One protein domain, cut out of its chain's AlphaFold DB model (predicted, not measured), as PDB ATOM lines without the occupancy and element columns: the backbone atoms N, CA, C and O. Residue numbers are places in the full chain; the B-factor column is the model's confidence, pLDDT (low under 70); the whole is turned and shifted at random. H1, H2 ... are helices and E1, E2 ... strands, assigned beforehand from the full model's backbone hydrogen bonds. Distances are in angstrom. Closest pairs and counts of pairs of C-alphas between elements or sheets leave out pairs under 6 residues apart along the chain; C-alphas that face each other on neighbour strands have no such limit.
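This is residues 3 to 61 of the 242 residues of a protein of Onchocerca flexuosa (UniProt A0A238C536). There is little regular structure: at one end the short strand E1 sits between residues 7 to 8 and 59 to 60, and toward the other end lie two small helices, H1 and H2. Residues 27 to 47 loop back from H2 to E1. The printed part has 59 residues, in the order H1, H2, E1; the class is mixed, with 14 residues in named elements. It is compact, with a radius of gyration of the C-alphas of 11.4 A and spans of 30 by 22 by 17 A.

After residues 3 to 14, H1 is residues 15 to 18, from C-alpha 15 at (3.131, -54.535, 41.837). H2 is residues 20 to 26, 10.1 A long. E1 is residues 48 to 50, ending with C-alpha 50 at (2.363, -49.125, 55.218).

H1 and H2 only just touch, only at the corner by their link, with 3 pairs of C-alphas within 8 A; the closest are those of Phe 17 and Phe 23, 5.2 A. E1 is apart from both helices. It pairs with no named strand; residues 7 to 8 pair with 48 to 49, and 59 to 60 with 49 to 50, both parallel. In H2 every O i to N i+4 pair is within hydrogen-bond range; H1 is too short for such a pair.

The C-alphas farthest apart, of Thr 4 and Ser 29, are 31.7 A apart. The printed part has no cut. The link from H2 to E1 is long, 21 residues. No printed residue is under 70 in pLDDT.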
ATOM      1  N   CYS A   3      17.105 -58.455  50.262       88.62
ATOM      2  CA  CYS A   3      16.081 -59.184  51.032       88.62
ATOM      3  C   CYS A   3      15.898 -58.739  52.502       88.62
ATOM      4  O   CYS A   3      14.883 -59.055  53.125       88.62
ATOM      5  N   THR A   4      16.857 -58.003  53.073       93.12
ATOM      6  CA  THR A   4      16.783 -57.513  54.462       93.12
ATOM      7  C   THR A   4      16.199 -56.107  54.564       93.12
ATOM      8  O   THR A   4      15.917 -55.645  55.663       93.12
ATOM      9  N   ILE A   5      16.019 -55.417  53.434       95.62
ATOM     10  CA  ILE A   5      15.475 -54.058  53.407       95.62
ATOM     11  C   ILE A   5      14.010 -54.095  53.861       95.62
ATOM     12  O   ILE A   5      13.267 -55.020  53.525       95.62
ATOM     13  N   ARG A   6      13.603 -53.084  54.625       97.38
ATOM     14  CA  ARG A   6      12.207 -52.759  54.916       97.38
ATOM     15  C   ARG A   6      12.011 -51.280  54.619       97.38
ATOM     16  O   ARG A   6      12.767 -50.455  55.124       97.38
ATOM     17  N   VAL A   7      11.069 -50.965  53.738       97.56
ATOM     18  CA  VAL A   7      10.850 -49.615  53.214       97.56
ATOM     19  C   VAL A   7       9.603 -49.051  53.866       97.56
ATOM     20  O   VAL A   7       8.516 -49.568  53.640       97.56
ATOM     21  N   LEU A   8       9.747 -47.997  54.667       98.00
ATOM     22  CA  LEU A   8       8.596 -47.279  55.205       98.00
ATOM     23  C   LEU A   8       7.955 -46.484  54.064       98.00
ATOM     24  O   LEU A   8       8.541 -45.524  53.566       98.00
ATOM     25  N   ASP A   9       6.765 -46.904  53.653       97.69
ATOM     26  CA  ASP A   9       6.014 -46.338  52.536       97.69
ATOM     27  C   ASP A   9       4.550 -46.184  52.950       97.69
ATOM     28  O   ASP A   9       3.740 -47.103  52.832       97.69
ATOM     29  N   SER A  10       4.215 -45.003  53.473       97.62
ATOM     30  CA  SER A  10       2.939 -44.765  54.144       97.62
ATOM     31  C   SER A  10       1.718 -45.112  53.295       97.62
ATOM     32  O   SER A  10       0.764 -45.637  53.856       97.62
ATOM     33  N   PHE A  11       1.748 -44.830  51.986       97.62
ATOM     34  CA  PHE A  11       0.606 -45.012  51.075       97.62
ATOM     35  C   PHE A  11       0.642 -46.331  50.295       97.62
ATOM     36  O   PHE A  11      -0.355 -46.661  49.648       97.62
ATOM     37  N   GLY A  12       1.744 -47.074  50.399       97.75
ATOM     38  CA  GLY A  12       1.942 -48.361  49.749       97.75
ATOM     39  C   GLY A  12       2.380 -48.273  48.287       97.75
ATOM     40  O   GLY A  12       2.194 -47.267  47.591       97.75
ATOM     41  N   THR A  13       2.919 -49.396  47.826       97.88
ATOM     42  CA  THR A  13       3.425 -49.620  46.475       97.88
ATOM     43  C   THR A  13       2.767 -50.873  45.897       97.88
ATOM     44  O   THR A  13       2.975 -51.969  46.418       97.88
ATOM     45  N   HIS A  14       2.009 -50.730  44.803       97.31
ATOM     46  CA  HIS A  14       1.466 -51.878  44.060       97.31
ATOM     47  C   HIS A  14       2.497 -52.487  43.098       97.31
ATOM     48  O   HIS A  14       3.447 -51.822  42.652       97.31
ATOM     49  N   ALA A  15       2.279 -53.752  42.734       96.69
ATOM     50  CA  ALA A  15       3.131 -54.535  41.837       96.69
ATOM     51  C   ALA A  15       3.519 -53.812  40.532       96.69
ATOM     52  O   ALA A  15       4.687 -53.855  40.120       96.69
ATOM     53  N   GLU A  16       2.578 -53.101  39.906       94.94
ATOM     54  CA  GLU A  16       2.765 -52.409  38.625       94.94
ATOM     55  C   GLU A  16       3.814 -51.298  38.695       94.94
ATOM     56  O   GLU A  16       4.440 -50.971  37.685       94.94
ATOM     57  N   PHE A  17       4.023 -50.718  39.879       95.62
ATOM     58  CA  PHE A  17       5.005 -49.658  40.099       95.62
ATOM     59  C   PHE A  17       6.341 -50.200  40.598       95.62
ATOM     60  O   PHE A  17       7.371 -49.573  40.368       95.62
ATOM     61  N   ASN A  18       6.356 -51.359  41.256       96.25
ATOM     62  CA  ASN A  18       7.580 -51.980  41.762       96.25
ATOM     63  C   ASN A  18       8.411 -52.647  40.650       96.25
ATOM     64  O   ASN A  18       9.643 -52.569  40.664       96.25
ATOM     65  N   SER A  19       7.749 -53.282  39.675       94.62
ATOM     66  CA  SER A  19       8.402 -53.974  38.556       94.62
ATOM     67  C   SER A  19       9.076 -52.997  37.593       94.62
ATOM     68  O   SER A  19       8.403 -52.169  36.984       94.62
ATOM     69  N   GLN A  20      10.393 -53.129  37.388       91.62
ATOM     70  CA  GLN A  20      11.157 -52.261  36.480       91.62
ATOM     71  C   GLN A  20      10.572 -52.240  35.068       91.62
ATOM     72  O   GLN A  20      10.184 -51.188  34.561       91.62
ATOM     73  N   ASN A  21      10.505 -53.415  34.439       92.94
ATOM     74  CA  ASN A  21      10.120 -53.536  33.037       92.94
ATOM     75  C   ASN A  21       8.669 -53.104  32.826       92.94
ATOM     76  O   ASN A  21       8.372 -52.381  31.877       92.94
ATOM     77  N   TYR A  22       7.769 -53.514  33.726       94.50
ATOM     78  CA  TYR A  22       6.366 -53.143  33.607       94.50
ATOM     79  C   TYR A  22       6.177 -51.638  33.801       94.50
ATOM     80  O   TYR A  22       5.561 -50.993  32.952       94.50
ATOM     81  N   PHE A  23       6.760 -51.066  34.858       92.44
ATOM     82  CA  PHE A  23       6.628 -49.646  35.164       92.44
ATOM     83  C   PHE A  23       7.223 -48.769  34.061       92.44
ATOM     84  O   PHE A  23       6.566 -47.836  33.604       92.44
ATOM     85  N   THR A  24       8.432 -49.067  33.570       89.69
ATOM     86  CA  THR A  24       9.064 -48.278  32.500       89.69
ATOM     87  C   THR A  24       8.219 -48.256  31.225       89.69
ATOM     88  O   THR A  24       8.069 -47.188  30.629       89.69
ATOM     89  N   THR A  25       7.624 -49.388  30.844       92.12
ATOM     90  CA  THR A  25       6.773 -49.492  29.650       92.12
ATOM     91  C   THR A  25       5.409 -48.823  29.840       92.12
ATOM     92  O   THR A  25       4.915 -48.165  28.926       92.12
ATOM     93  N   HIS A  26       4.800 -48.940  31.024       91.12
ATOM     94  CA  HIS A  26       3.392 -48.575  31.243       91.12
ATOM     95  C   HIS A  26       3.176 -47.298  32.058       91.12
ATOM     96  O   HIS A  26       2.023 -46.891  32.216       91.12
ATOM     97  N   LYS A  27       4.229 -46.623  32.543       86.06
ATOM     98  CA  LYS A  27       4.117 -45.438  33.421       86.06
ATOM     99  C   LYS A  27       3.136 -44.374  32.923       86.06
ATOM    100  O   LYS A  27       2.419 -43.794  33.724       86.06
ATOM    101  N   ASN A  28       3.056 -44.155  31.610       84.94
ATOM    102  CA  ASN A  28       2.139 -43.171  31.032       84.94
ATOM    103  C   ASN A  28       0.670 -43.622  31.150       84.94
ATOM    104  O   ASN A  28      -0.201 -42.808  31.438       84.94
ATOM    105  N   SER A  29       0.394 -44.918  30.966       88.06
ATOM    106  CA  SER A  29      -0.956 -45.497  31.070       88.06
ATOM    107  C   SER A  29      -1.444 -45.657  32.517       88.06
ATOM    108  O   SER A  29      -2.643 -45.552  32.791       88.06
ATOM    109  N   LEU A  30      -0.512 -45.847  33.457       86.75
ATOM    110  CA  LEU A  30      -0.782 -45.905  34.898       86.75
ATOM    111  C   LEU A  30      -1.126 -44.526  35.491       86.75
ATOM    112  O   LEU A  30      -1.597 -44.439  36.623       86.75
ATOM    113  N   GLY A  31      -0.942 -43.455  34.714       82.44
ATOM    114  CA  GLY A  31      -1.177 -42.080  35.131       82.44
ATOM    115  C   GLY A  31      -0.016 -41.484  35.929       82.44
ATOM    116  O   GLY A  31       0.977 -42.137  36.246       82.44
ATOM    117  N   GLY A  32      -0.151 -40.205  36.266       79.38
ATOM    118  CA  GLY A  32       0.892 -39.428  36.929       79.38
ATOM    119  C   GLY A  32       1.775 -38.623  35.990       79.38
ATOM    120  O   GLY A  32       1.521 -38.504  34.793       79.38
ATOM    121  N   SER A  33       2.803 -38.003  36.551       78.81
ATOM    122  CA  SER A  33       3.825 -37.321  35.779       78.81
ATOM    123  C   SER A  33       4.714 -38.349  35.071       78.81
ATOM    124  O   SER A  33       5.074 -39.392  35.618       78.81
ATOM    125  N   GLY A  34       5.155 -38.034  33.850       73.88
ATOM    126  CA  GLY A  34       6.106 -38.878  33.108       73.88
ATOM    127  C   GLY A  34       7.476 -39.045  33.795       73.88
ATOM    128  O   GLY A  34       8.316 -39.809  33.305       73.88
ATOM    129  N   LYS A  35       7.693 -38.337  34.916       79.94
ATOM    130  CA  LYS A  35       8.893 -38.324  35.760       79.94
ATOM    131  C   LYS A  35       8.651 -38.924  37.157       79.94
ATOM    132  O   LYS A  35       9.434 -38.637  38.054       79.94
ATOM    133  N   ASN A  36       7.596 -39.722  37.349       80.38
ATOM    134  CA  ASN A  36       7.296 -40.365  38.632       80.38
ATOM    135  C   ASN A  36       8.555 -41.049  39.235       80.38
ATOM    136  O   ASN A  36       9.048 -42.014  38.640       80.38
ATOM    137  N   PRO A  37       9.063 -40.569  40.391       87.19
ATOM    138  CA  PRO A  37      10.331 -41.017  40.962       87.19
ATOM    139  C   PRO A  37      10.203 -42.211  41.921       87.19
ATOM    140  O   PRO A  37      11.217 -42.677  42.427       87.19
ATOM    141  N   TRP A  38       8.987 -42.686  42.209       89.94
ATOM    142  CA  TRP A  38       8.730 -43.598  43.334       89.94
ATOM    143  C   TRP A  38       8.726 -45.091  42.970       89.94
ATOM    144  O   TRP A  38       8.792 -45.936  43.858       89.94
ATOM    145  N   GLY A  39       8.611 -45.429  41.682       87.50
ATOM    146  CA  GLY A  39       8.572 -46.817  41.203       87.50
ATOM    147  C   GLY A  39       9.953 -47.430  40.935       87.50
ATOM    148  O   GLY A  39      10.985 -46.838  41.232       87.50
ATOM    149  N   ASN A  40       9.967 -48.603  40.291       91.94
ATOM    150  CA  ASN A  40      11.168 -49.327  39.856       91.94
ATOM    151  C   ASN A  40      12.133 -49.701  41.004       91.94
ATOM    152  O   ASN A  40      13.349 -49.535  40.910       91.94
ATOM    153  N   ASN A  41      11.591 -50.233  42.097       93.19
ATOM    154  CA  ASN A  41      12.397 -50.648  43.247       93.19
ATOM    155  C   ASN A  41      12.906 -52.096  43.122       93.19
ATOM    156  O   ASN A  41      14.007 -52.403  43.586       93.19
ATOM    157  N   GLN A  42      12.142 -52.980  42.460       94.44
ATOM    158  CA  GLN A  42      12.450 -54.411  42.308       94.44
ATOM    159  C   GLN A  42      12.727 -55.106  43.650       94.44
ATOM    160  O   GLN A  42      13.726 -55.817  43.813       94.44
ATOM    161  N   LEU A  43      11.857 -54.849  44.625       96.00
ATOM    162  CA  LEU A  43      11.860 -55.501  45.934       96.00
ATOM    163  C   LEU A  43      10.731 -56.532  46.012       96.00
ATOM    164  O   LEU A  43       9.826 -56.525  45.180       96.00
ATOM    165  N   ASP A  44      10.763 -57.413  47.006       97.19
ATOM    166  CA  ASP A  44       9.564 -58.165  47.379       97.19
ATOM    167  C   ASP A  44       8.522 -57.170  47.932       97.19
ATOM    168  O   ASP A  44       8.865 -56.273  48.706       97.19
ATOM    169  N   LEU A  45       7.264 -57.278  47.492       97.62
ATOM    170  CA  LEU A  45       6.215 -56.313  47.837       97.62
ATOM    171  C   LEU A  45       5.914 -56.279  49.344       97.62
ATOM    172  O   LEU A  45       5.572 -55.220  49.871       97.62
ATOM    173  N   GLN A  46       6.164 -57.372  50.069       97.75
ATOM    174  CA  GLN A  46       6.022 -57.409  51.527       97.75
ATOM    175  C   GLN A  46       7.140 -56.646  52.254       97.75
ATOM    176  O   GLN A  46       7.069 -56.444  53.467       97.75
ATOM    177  N   GLN A  47       8.183 -56.190  51.551       98.00
ATOM    178  CA  GLN A  47       9.220 -55.338  52.137       98.00
ATOM    179  C   GLN A  47       8.770 -53.885  52.306       98.00
ATOM    180  O   GLN A  47       9.399 -53.165  53.085       98.00
ATOM    181  N   PHE A  48       7.716 -53.452  51.611       98.44
ATOM    182  CA  PHE A  48       7.101 -52.147  51.832       98.44
ATOM    183  C   PHE A  48       6.196 -52.209  53.060       98.44
ATOM    184  O   PHE A  48       5.463 -53.175  53.265       98.44
ATOM    185  N   MET A  49       6.287 -51.179  53.891       98.56
ATOM    186  CA  MET A  49       5.651 -51.088  55.194       98.56
ATOM    187  C   MET A  49       4.710 -49.890  55.240       98.56
ATOM    188  O   MET A  49       5.168 -48.745  55.236       98.56
ATOM    189  N   THR A  50       3.405 -50.154  55.296       98.62
ATOM    190  CA  THR A  50       2.363 -49.125  55.218       98.62
ATOM    191  C   THR A  50       1.956 -48.586  56.583       98.62
ATOM    192  O   THR A  50       2.100 -49.244  57.621       98.62
ATOM    193  N   MET A  51       1.413 -47.366  56.581       98.06
ATOM    194  CA  MET A  51       0.925 -46.710  57.798       98.06
ATOM    195  C   MET A  51      -0.445 -47.240  58.242       98.06
ATOM    196  O   MET A  51      -0.735 -47.245  59.434       98.06
ATOM    197  N   PHE A  52      -1.264 -47.715  57.305       98.00
ATOM    198  CA  PHE A  52      -2.550 -48.373  57.546       98.00
ATOM    199  C   PHE A  52      -2.650 -49.656  56.703       98.00
ATOM    200  O   PHE A  52      -1.951 -49.774  55.691       98.00
ATOM    201  N   PRO A  53      -3.498 -50.631  57.081       97.38
ATOM    202  CA  PRO A  53      -3.659 -51.883  56.341       97.38
ATOM    203  C   PRO A  53      -4.552 -51.678  55.103       97.38
ATOM    204  O   PRO A  53      -5.672 -52.171  55.045       97.38
ATOM    205  N   HIS A  54      -4.088 -50.878  54.140       96.62
ATOM    206  CA  HIS A  54      -4.853 -50.484  52.945       96.62
ATOM    207  C   HIS A  54      -4.269 -51.012  51.626       96.62
ATOM    208  O   HIS A  54      -4.767 -50.667  50.557       96.62
ATOM    209  N   THR A  55      -3.176 -51.773  51.680       97.06
ATOM    210  CA  THR A  55      -2.497 -52.296  50.490       97.06
ATOM    211  C   THR A  55      -2.050 -53.724  50.752       97.06
ATOM    212  O   THR A  55      -1.024 -53.935  51.390       97.06
ATOM    213  N   ASP A  56      -2.824 -54.685  50.253       94.44
ATOM    214  CA  ASP A  56      -2.643 -56.116  50.539       94.44
ATOM    215  C   ASP A  56      -1.317 -56.682  50.004       94.44
ATOM    216  O   ASP A  56      -0.779 -57.638  50.559       94.44
ATOM    217  N   ASP A  57      -0.749 -56.053  48.968       95.38
ATOM    218  CA  ASP A  57       0.591 -56.363  48.452       95.38
ATOM    219  C   ASP A  57       1.700 -56.118  49.497       95.38
ATOM    220  O   ASP A  57       2.791 -56.681  49.393       95.38
ATOM    221  N   ASN A  58       1.467 -55.237  50.474       98.50
ATOM    222  CA  ASN A  58       2.485 -54.722  51.388       98.50
ATOM    223  C   ASN A  58       2.270 -55.194  52.835       98.50
ATOM    224  O   ASN A  58       1.200 -55.657  53.223       98.50
ATOM    225  N   THR A  59       3.296 -55.039  53.672       98.44
ATOM    226  CA  THR A  59       3.198 -55.335  55.107       98.44
ATOM    227  C   THR A  59       2.618 -54.135  55.855       98.44
ATOM    228  O   THR A  59       3.146 -53.029  55.769       98.44
ATOM    229  N   PHE A  60       1.584 -54.336  56.668       98.19
ATOM    230  CA  PHE A  60       1.124 -53.302  57.596       98.19
ATOM    231  C   PHE A  60       2.110 -53.149  58.764       98.19
ATOM    232  O   PHE A  60       2.303 -54.084  59.542       98.19
ATOM    233  N   LEU A  61       2.726 -51.969  58.893       98.25
ATOM    234  CA  LEU A  61       3.583 -51.621  60.033       98.25
ATOM    235  C   LEU A  61       2.793 -50.884  61.117       98.25
ATOM    236  O   LEU A  61       2.859 -51.246  62.290       98.25
TER     237      LEU A  61